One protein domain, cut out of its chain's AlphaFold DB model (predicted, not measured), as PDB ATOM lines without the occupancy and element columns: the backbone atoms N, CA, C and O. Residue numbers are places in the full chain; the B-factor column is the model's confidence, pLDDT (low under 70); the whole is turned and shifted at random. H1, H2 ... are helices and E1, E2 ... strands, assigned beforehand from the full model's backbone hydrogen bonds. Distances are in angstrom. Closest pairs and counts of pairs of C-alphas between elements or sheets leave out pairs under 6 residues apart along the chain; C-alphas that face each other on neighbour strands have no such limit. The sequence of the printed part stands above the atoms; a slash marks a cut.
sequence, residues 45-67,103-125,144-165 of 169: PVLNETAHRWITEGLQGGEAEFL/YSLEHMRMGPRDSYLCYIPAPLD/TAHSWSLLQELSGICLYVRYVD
ATOM      1  N   PRO A  45      41.000  30.365 -29.341       69.31
ATOM      2  CA  PRO A  45      42.431  30.560 -29.425       69.31
ATOM      3  C   PRO A  45      42.735  31.931 -30.032       69.31
ATOM      4  O   PRO A  45      42.085  32.338 -31.000       69.31
ATOM      5  N   VAL A  46      43.750  32.610 -29.504       78.12
ATOM      6  CA  VAL A  46      44.250  33.833 -30.136       78.12
ATOM      7  C   VAL A  46      44.894  33.496 -31.475       78.12
ATOM      8  O   VAL A  46      45.418  32.397 -31.699       78.12
ATOM      9  N   LEU A  47      44.835  34.463 -32.388       82.12
ATOM     10  CA  LEU A  47      45.479  34.349 -33.688       82.12
ATOM     11  C   LEU A  47      46.990  34.182 -33.510       82.12
ATOM     12  O   LEU A  47      47.598  34.790 -32.629       82.12
ATOM     13  N   ASN A  48      47.600  33.384 -34.386       80.94
ATOM     14  CA  ASN A  48      49.035  33.119 -34.335       80.94
ATOM     15  C   ASN A  48      49.874  34.403 -34.423       80.94
ATOM     16  O   ASN A  48      50.866  34.553 -33.723       80.94
ATOM     17  N   GLU A  49      49.457  35.346 -35.266       83.75
ATOM     18  CA  GLU A  49      50.129  36.641 -35.428       83.75
ATOM     19  C   GLU A  49      50.155  37.424 -34.110       83.75
ATOM     20  O   GLU A  49      51.193  37.961 -33.728       83.75
ATOM     21  N   THR A  50      49.036  37.416 -33.377       85.06
ATOM     22  CA  THR A  50      48.927  38.029 -32.051       85.06
ATOM     23  C   THR A  50      49.837  37.330 -31.049       85.06
ATOM     24  O   THR A  50      50.585  37.998 -30.343       85.06
ATOM     25  N   ALA A  51      49.826  35.994 -31.022       83.69
ATOM     26  CA  ALA A  51      50.678  35.217 -30.125       83.69
ATOM     27  C   ALA A  51      52.169  35.466 -30.393       83.69
ATOM     28  O   ALA A  51      52.926  35.728 -29.462       83.69
ATOM     29  N   HIS A  52      52.587  35.447 -31.662       82.56
ATOM     30  CA  HIS A  52      53.962  35.754 -32.046       82.56
ATOM     31  C   HIS A  52      54.363  37.155 -31.613       82.56
ATOM     32  O   HIS A  52      55.416  37.303 -31.000       82.56
ATOM     33  N   ARG A  53      53.514  38.155 -31.877       84.81
ATOM     34  CA  ARG A  53      53.766  39.536 -31.466       84.81
ATOM     35  C   ARG A  53      53.939  39.642 -29.954       84.81
ATOM     36  O   ARG A  53      54.905  40.243 -29.507       84.81
ATOM     37  N   TRP A  54      53.062  39.015 -29.173       87.06
ATOM     38  CA  TRP A  54      53.166  39.007 -27.712       87.06
ATOM     39  C   TRP A  54      54.457  38.351 -27.217       87.06
ATOM     40  O   TRP A  54      55.079  38.855 -26.288       87.06
ATOM     41  N   ILE A  55      54.905  37.270 -27.858       82.00
ATOM     42  CA  ILE A  55      56.169  36.603 -27.513       82.00
ATOM     43  C   ILE A  55      57.382  37.478 -27.855       82.00
ATOM     44  O   ILE A  55      58.353  37.501 -27.103       82.00
ATOM     45  N   THR A  56      57.367  38.170 -28.997       82.75
ATOM     46  CA  THR A  56      58.536  38.918 -29.487       82.75
ATOM     47  C   THR A  56      58.628  40.334 -28.940       82.75
ATOM     48  O   THR A  56      59.723  40.813 -28.661       82.75
ATOM     49  N   GLU A  57      57.492  41.017 -28.830       83.25
ATOM     50  CA  GLU A  57      57.396  42.439 -28.485       83.25
ATOM     51  C   GLU A  57      56.874  42.657 -27.058       83.25
ATOM     52  O   GLU A  57      56.993  43.761 -26.528       83.25
ATOM     53  N   GLY A  58      56.330  41.616 -26.421       81.50
ATOM     54  CA  GLY A  58      55.623  41.729 -25.151       81.50
ATOM     55  C   GLY A  58      54.185  42.228 -25.318       81.50
ATOM     56  O   GLY A  58      53.659  42.355 -26.424       81.50
ATOM     57  N   LEU A  59      53.539  42.501 -24.187       83.19
ATOM     58  CA  LEU A  59      52.211  43.110 -24.105       83.19
ATOM     59  C   LEU A  59      52.361  44.622 -23.904       83.19
ATOM     60  O   LEU A  59      52.899  45.076 -22.890       83.19
ATOM     61  N   GLN A  60      51.849  45.403 -24.845       82.81
ATOM     62  CA  GLN A  60      51.840  46.862 -24.762       82.81
ATOM     63  C   GLN A  60      50.866  47.338 -23.677       82.81
ATOM     64  O   GLN A  60      51.213  48.213 -22.887       82.81
ATOM     65  N   GLY A  61      49.687  46.713 -23.587       78.75
ATOM     66  CA  GLY A  61      48.683  46.982 -22.550       78.75
ATOM     67  C   GLY A  61      48.816  46.103 -21.303       78.75
ATOM     68  O   GLY A  61      47.928  46.109 -20.447       78.75
ATOM     69  N   GLY A  62      49.894  45.320 -21.194       80.25
ATOM     70  CA  GLY A  62      50.138  44.413 -20.070       80.25
ATOM     71  C   GLY A  62      49.012  43.394 -19.868       80.25
ATOM     72  O   GLY A  62      48.490  42.819 -20.822       80.25
ATOM     73  N   GLU A  63      48.624  43.178 -18.611       76.81
ATOM     74  CA  GLU A  63      47.548  42.246 -18.256       76.81
ATOM     75  C   GLU A  63      46.215  42.603 -18.922       76.81
ATOM     76  O   GLU A  63      45.506  41.714 -19.381       76.81
ATOM     77  N   ALA A  64      45.883  43.892 -19.034       75.62
ATOM     78  CA  ALA A  64      44.625  44.320 -19.640       75.62
ATOM     79  C   ALA A  64      44.538  43.900 -21.118       75.62
ATOM     80  O   ALA A  64      43.491  43.429 -21.554       75.62
ATOM     81  N   GLU A  65      45.646  43.987 -21.863       83.12
ATOM     82  CA  GLU A  65      45.722  43.471 -23.236       83.12
ATOM     83  C   GLU A  65      45.544  41.950 -23.281       83.12
ATOM     84  O   GLU A  65      44.768  41.445 -24.091       83.12
ATOM     85  N   PHE A  66      46.229  41.223 -22.396       79.94
ATOM     86  CA  PHE A  66      46.153  39.763 -22.328       79.94
ATOM     87  C   PHE A  66      44.746  39.260 -21.964       79.94
ATOM     88  O   PHE A  66      44.306  38.217 -22.447       79.94
ATOM     89  N   LEU A  67      44.027  40.015 -21.132       77.56
ATOM     90  CA  LEU A  67      42.658  39.728 -20.707       77.56
ATOM     91  C   LEU A  67      41.589  40.253 -21.684       77.56
ATOM     92  O   LEU A  67      40.404  40.191 -21.356       77.56
ATOM     93  N   TYR A 103      56.445  41.480 -15.763       72.94
ATOM     94  CA  TYR A 103      55.711  40.263 -16.117       72.94
ATOM     95  C   TYR A 103      56.554  39.420 -17.080       72.94
ATOM     96  O   TYR A 103      57.401  39.955 -17.800       72.94
ATOM     97  N   SER A 104      56.330  38.105 -17.098       77.56
ATOM     98  CA  SER A 104      56.986  37.191 -18.042       77.56
ATOM     99  C   SER A 104      55.957  36.546 -18.961       77.56
ATOM    100  O   SER A 104      54.845  36.232 -18.532       77.56
ATOM    101  N   LEU A 105      56.338  36.351 -20.222       79.62
ATOM    102  CA  LEU A 105      55.565  35.603 -21.206       79.62
ATOM    103  C   LEU A 105      56.367  34.395 -21.658       79.62
ATOM    104  O   LEU A 105      57.466  34.532 -22.193       79.62
ATOM    105  N   GLU A 106      55.792  33.214 -21.479       81.38
ATOM    106  CA  GLU A 106      56.439  31.960 -21.838       81.38
ATOM    107  C   GLU A 106      55.577  31.160 -22.807       81.38
ATOM    108  O   GLU A 106      54.361  31.044 -22.663       81.38
ATOM    109  N   HIS A 107      56.215  30.582 -23.819       78.38
ATOM    110  CA  HIS A 107      55.556  29.624 -24.691       78.38
ATOM    111  C   HIS A 107      55.599  28.235 -24.053       78.38
ATOM    112  O   HIS A 107      56.671  27.712 -23.743       78.38
ATOM    113  N   MET A 108      54.434  27.607 -23.924       69.12
ATOM    114  CA  MET A 108      54.295  26.242 -23.437       69.12
ATOM    115  C   MET A 108      53.577  25.365 -24.451       69.12
ATOM    116  O   MET A 108      52.620  25.770 -25.103       69.12
ATOM    117  N   ARG A 109      53.999  24.104 -24.515       68.44
ATOM    118  CA  ARG A 109      53.375  23.086 -25.353       68.44
ATOM    119  C   ARG A 109      52.788  21.991 -24.479       68.44
ATOM    120  O   ARG A 109      53.512  21.359 -23.712       68.44
ATOM    121  N   MET A 110      51.492  21.739 -24.623       58.28
ATOM    122  CA  MET A 110      50.807  20.658 -23.915       58.28
ATOM    123  C   MET A 110      50.337  19.636 -24.947       58.28
ATOM    124  O   MET A 110      49.313  19.785 -25.600       58.28
ATOM    125  N   GLY A 111      51.131  18.583 -25.128       63.78
ATOM    126  CA  GLY A 111      50.856  17.559 -26.131       63.78
ATOM    127  C   GLY A 111      51.247  17.962 -27.563       63.78
ATOM    128  O   GLY A 111      51.935  18.955 -27.802       63.78
ATOM    129  N   PRO A 112      50.879  17.143 -28.561       66.31
ATOM    130  CA  PRO A 112      51.407  17.289 -29.913       66.31
ATOM    131  C   PRO A 112      50.774  18.435 -30.710       66.31
ATOM    132  O   PRO A 112      51.402  18.884 -31.665       66.31
ATOM    133  N   ARG A 113      49.571  18.895 -30.347       64.00
ATOM    134  CA  ARG A 113      48.753  19.808 -31.168       64.00
ATOM    135  C   ARG A 113      48.414  21.139 -30.507       64.00
ATOM    136  O   ARG A 113      47.873  22.007 -31.182       64.00
ATOM    137  N   ASP A 114      48.699  21.284 -29.218       62.97
ATOM    138  CA  ASP A 114      48.239  22.436 -28.457       62.97
ATOM    139  C   ASP A 114      49.428  23.250 -27.943       62.97
ATOM    140  O   ASP A 114      50.258  22.769 -27.162       62.97
ATOM    141  N   SER A 115      49.484  24.494 -28.415       74.56
ATOM    142  CA  SER A 115      50.443  25.515 -28.005       74.56
ATOM    143  C   SER A 115      49.721  26.591 -27.198       74.56
ATOM    144  O   SER A 115      48.584  26.971 -27.503       74.56
ATOM    145  N   TYR A 116      50.378  27.060 -26.147       74.75
ATOM    146  CA  TYR A 116      49.835  27.987 -25.166       74.75
ATOM    147  C   TYR A 116      50.827  29.108 -24.901       74.75
ATOM    148  O   TYR A 116      52.038  28.888 -24.850       74.75
ATOM    149  N   LEU A 117      50.294  30.304 -24.694       79.31
ATOM    150  CA  LEU A 117      51.020  31.407 -24.103       79.31
ATOM    151  C   LEU A 117      50.708  31.460 -22.614       79.31
ATOM    152  O   LEU A 117      49.542  31.400 -22.215       79.31
ATOM    153  N   CYS A 118      51.765  31.558 -21.827       78.81
ATOM    154  CA  CYS A 118      51.731  31.641 -20.389       78.81
ATOM    155  C   CYS A 118      52.090  33.059 -19.942       78.81
ATOM    156  O   CYS A 118      53.218  33.494 -20.155       78.81
ATOM    157  N   TYR A 119      51.139  33.774 -19.343       77.12
ATOM    158  CA  TYR A 119      51.363  35.081 -18.731       77.12
ATOM    159  C   TYR A 119      51.584  34.934 -17.231       77.12
ATOM    160  O   TYR A 119      50.681  34.533 -16.497       77.12
ATOM    161  N   ILE A 120      52.784  35.277 -16.781       76.44
ATOM    162  CA  ILE A 120      53.177  35.242 -15.376       76.44
ATOM    163  C   ILE A 120      53.071  36.671 -14.834       76.44
ATOM    164  O   ILE A 120      53.902  37.516 -15.196       76.44
ATOM    165  N   PRO A 121      52.051  36.978 -14.008       71.19
ATOM    166  CA  PRO A 121      51.900  38.308 -13.436       71.19
ATOM    167  C   PRO A 121      53.042  38.610 -12.461       71.19
ATOM    168  O   PRO A 121      53.625  37.709 -11.855       71.19
ATOM    169  N   ALA A 122      53.337  39.897 -12.277       70.56
ATOM    170  CA  ALA A 122      54.259  40.325 -11.234       70.56
ATOM    171  C   ALA A 122      53.744  39.865  -9.854       70.56
ATOM    172  O   ALA A 122      52.534  39.950  -9.609       70.56
ATOM    173  N   PRO A 123      54.622  39.412  -8.940       62.12
ATOM    174  CA  PRO A 123      54.222  39.117  -7.572       62.12
ATOM    175  C   PRO A 123      53.524  40.330  -6.956       62.12
ATOM    176  O   PRO A 123      54.034  41.448  -7.026       62.12
ATOM    177  N   LEU A 124      52.348  40.116  -6.369       60.22
ATOM    178  CA  LEU A 124      51.672  41.167  -5.620       60.22
ATOM    179  C   LEU A 124      52.442  41.391  -4.313       60.22
ATOM    180  O   LEU A 124      52.620  40.446  -3.542       60.22
ATOM    181  N   ASP A 125      52.855  42.631  -4.044       57.75
ATOM    182  CA  ASP A 125      53.395  43.048  -2.743       57.75
ATOM    183  C   ASP A 125      52.258  43.096  -1.707       57.75
ATOM    184  O   ASP A 125      51.803  44.157  -1.276       57.75
ATOM    185  N   THR A 144      35.678  27.063   1.412       48.34
ATOM    186  CA  THR A 144      36.200  27.749   0.224       48.34
ATOM    187  C   THR A 144      37.622  28.276   0.466       48.34
ATOM    188  O   THR A 144      38.449  28.236  -0.442       48.34
ATOM    189  N   ALA A 145      37.938  28.667   1.706       52.91
ATOM    190  CA  ALA A 145      39.270  29.060   2.160       52.91
ATOM    191  C   ALA A 145      40.313  27.930   2.045       52.91
ATOM    192  O   ALA A 145      41.398  28.155   1.511       52.91
ATOM    193  N   HIS A 146      39.985  26.697   2.451       53.12
ATOM    194  CA  HIS A 146      40.886  25.548   2.300       53.12
ATOM    195  C   HIS A 146      41.113  25.200   0.820       53.12
ATOM    196  O   HIS A 146      42.242  24.953   0.403       53.12
ATOM    197  N   SER A 147      40.073  25.234  -0.020       54.56
ATOM    198  CA  SER A 147      40.250  25.043  -1.469       54.56
ATOM    199  C   SER A 147      41.054  26.166  -2.133       54.56
ATOM    200  O   SER A 147      41.835  25.885  -3.036       54.56
ATOM    201  N   TRP A 148      40.917  27.412  -1.665       50.50
ATOM    202  CA  TRP A 148      41.741  28.536  -2.116       50.50
ATOM    203  C   TRP A 148      43.205  28.375  -1.702       50.50
ATOM    204  O   TRP A 148      44.082  28.687  -2.500       50.50
ATOM    205  N   SER A 149      43.479  27.815  -0.519       54.88
ATOM    206  CA  SER A 149      44.850  27.513  -0.082       54.88
ATOM    207  C   SER A 149      45.542  26.471  -0.973       54.88
ATOM    208  O   SER A 149      46.723  26.601  -1.269       54.88
ATOM    209  N   LEU A 150      44.799  25.488  -1.501       53.34
ATOM    210  CA  LEU A 150      45.330  24.505  -2.458       53.34
ATOM    211  C   LEU A 150      45.609  25.123  -3.837       53.34
ATOM    212  O   LEU A 150      46.485  24.659  -4.560       53.34
ATOM    213  N   LEU A 151      44.881  26.183  -4.198       51.50
ATOM    214  CA  LEU A 151      45.143  26.978  -5.401       51.50
ATOM    215  C   LEU A 151      46.223  28.044  -5.176       51.50
ATOM    216  O   LEU A 151      46.678  28.651  -6.141       51.50
ATOM    217  N   GLN A 152      46.655  28.272  -3.934       52.22
ATOM    218  CA  GLN A 152      47.690  29.247  -3.605       52.22
ATOM    219  C   GLN A 152      49.036  28.862  -4.229       52.22
ATOM    220  O   GLN A 152      49.773  29.746  -4.653       52.22
ATOM    221  N   GLU A 153      49.319  27.565  -4.401       51.09
ATOM    222  CA  GLU A 153      50.468  27.112  -5.194       51.09
ATOM    223  C   GLU A 153      50.374  27.558  -6.656       51.09
ATOM    224  O   GLU A 153      51.401  27.842  -7.249       51.09
ATOM    225  N   LEU A 154      49.169  27.685  -7.228       49.03
ATOM    226  CA  LEU A 154      48.946  28.190  -8.590       49.03
ATOM    227  C   LEU A 154      48.881  29.726  -8.660       49.03
ATOM    228  O   LEU A 154      48.915  30.290  -9.758       49.03
ATOM    229  N   SER A 155      48.780  30.411  -7.516       44.09
ATOM    230  CA  SER A 155      48.739  31.871  -7.466       44.09
ATOM    231  C   SER A 155      50.087  32.440  -7.916       44.09
ATOM    232  O   SER A 155      51.138  32.106  -7.378       44.09
ATOM    233  N   GLY A 156      50.061  33.250  -8.977       49.12
ATOM    234  CA  GLY A 156      51.273  33.782  -9.600       49.12
ATOM    235  C   GLY A 156      52.022  32.811 -10.523       49.12
ATOM    236  O   GLY A 156      53.079  33.191 -11.012       49.12
ATOM    237  N   ILE A 157      51.507  31.600 -10.801       59.53
ATOM    238  CA  ILE A 157      52.184  30.683 -11.735       59.53
ATOM    239  C   ILE A 157      51.981  31.125 -13.177       59.53
ATOM    240  O   ILE A 157      52.967  31.319 -13.875       59.53
ATOM    241  N   CYS A 158      50.735  31.224 -13.653       67.12
ATOM    242  CA  CYS A 158      50.487  31.502 -15.065       67.12
ATOM    243  C   CYS A 158      48.998  31.644 -15.426       67.12
ATOM    244  O   CYS A 158      48.188  30.791 -15.053       67.12
ATOM    245  N   LEU A 159      48.647  32.645 -16.236       73.81
ATOM    246  CA  LEU A 159      47.401  32.697 -17.004       73.81
ATOM    247  C   LEU A 159      47.641  32.150 -18.419       73.81
ATOM    248  O   LEU A 159      48.615  32.521 -19.068       73.81
ATOM    249  N   TYR A 160      46.748  31.287 -18.913       73.06
ATOM    250  CA  TYR A 160      46.963  30.555 -20.166       73.06
ATOM    251  C   TYR A 160      46.010  30.983 -21.274       73.06
ATOM    252  O   TYR A 160      44.792  31.010 -21.086       73.06
ATOM    253  N   VAL A 161      46.563  31.180 -22.468       75.50
ATOM    254  CA  VAL A 161      45.797  31.377 -23.700       75.50
ATOM    255  C   VAL A 161      46.319  30.430 -24.776       75.50
ATOM    256  O   VAL A 161      47.516  30.371 -25.045       75.50
ATOM    257  N   ARG A 162      45.423  29.657 -25.396       75.94
ATOM    258  CA  ARG A 162      45.771  28.768 -26.514       75.94
ATOM    259  C   ARG A 162      45.970  29.591 -27.783       75.94
ATOM    260  O   ARG A 162      45.192  30.505 -28.038       75.94
ATOM    261  N   TYR A 163      46.924  29.213 -28.623       73.62
ATOM    262  CA  TYR A 163      47.039  29.739 -29.983       73.62
ATOM    263  C   TYR A 163      47.276  28.608 -30.983       73.62
ATOM    264  O   TYR A 163      47.709  27.509 -30.626       73.62
ATOM    265  N   VAL A 164      46.918  28.850 -32.241       74.81
ATOM    266  CA  VAL A 164      47.067  27.854 -33.307       74.81
ATOM    267  C   VAL A 164      48.429  28.037 -33.959       74.81
ATOM    268  O   VAL A 164      48.630  29.008 -34.683       74.81
ATOM    269  N   ASP A 165      49.347  27.102 -33.722       65.00
ATOM    270  CA  ASP A 165      50.631  27.064 -34.422       65.00
ATOM    271  C   ASP A 165      50.447  26.425 -35.818       65.00
ATOM    272  O   ASP A 165      50.094  25.242 -35.912       65.00
TER     273      ASP A 165
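Overview. This is residues 45 to 67, 103 to 125 and 144 to 165 of the 169 residues of an uncharacterized protein of Moniliophthora roreri (UniProt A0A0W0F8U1). A small, strongly twisted sheet of three strands, E1, E2 and E3, has helix H1 packed over one face, while an arm of residues 144 to 154, which includes H3, sticks out free. The short H2 only grazes the sheet. The 68 printed residues, with three named helices and three named strands, run H1 H2 E1 E2 H3 E3; the sheet's order is E1 - E2 - E3, all antiparallel, and the class is mixed, helices and strands. The whole is only just loose, close to compact, with a radius of gyration of the C-alphas of 13.5 A, and flat, spanning 40 by 30 by 15 A.

Arrangement. E1, residues 104 to 110, and E2, residues 114 to 120, form an antiparallel hairpin; N 106 and O 118 are 2.9 A apart, within hydrogen-bond range. E3, residues 159 to 163, is antiparallel to the inner strand E2, with N 117 and O 161 at 2.8 A. H1, residues 48 to 57, makes two layers with the sheet, a helix on one face, at a height over the sheet of 9.7 A. It lies over E1 and E2 and runs only just slantwise to the strands, at 31 degrees to E1 on the local plane. The closest C-alphas of H1 and E1 are those of Ile 55 and Leu 105, 6.4 A apart. H2, residues 62 to 66, only grazes the sheet; its closest C-alphas to E2 are Phe 66 and Tyr 119, 7.9 A. H3, residues 144 to 152, is not on the sheet. In H1, H2 and H3 every O i to N i+4 pair is within hydrogen-bond range.

Along the chain. E2 measures 19.0 A, E1 18.6 A, H1 13.8 A, E3 13.3 A and H3 12.2 A. H1 begins at C-alpha 48 (49.035, 33.119, -34.335), and E3 ends at C-alpha 163 (47.039, 29.739, -29.983).

Size, cuts and confidence. The C-alphas of Glu 49 and His 146, the two farthest apart, are 40.4 A apart. Residues 68 to 102 and 126 to 143 are not printed, with C-alpha gaps of 13.8 A and 23.2 A. Of the links printed whole, none is long. Mean pLDDT of the printed part is 70.5, and residues 144 to 158 are among those under 70.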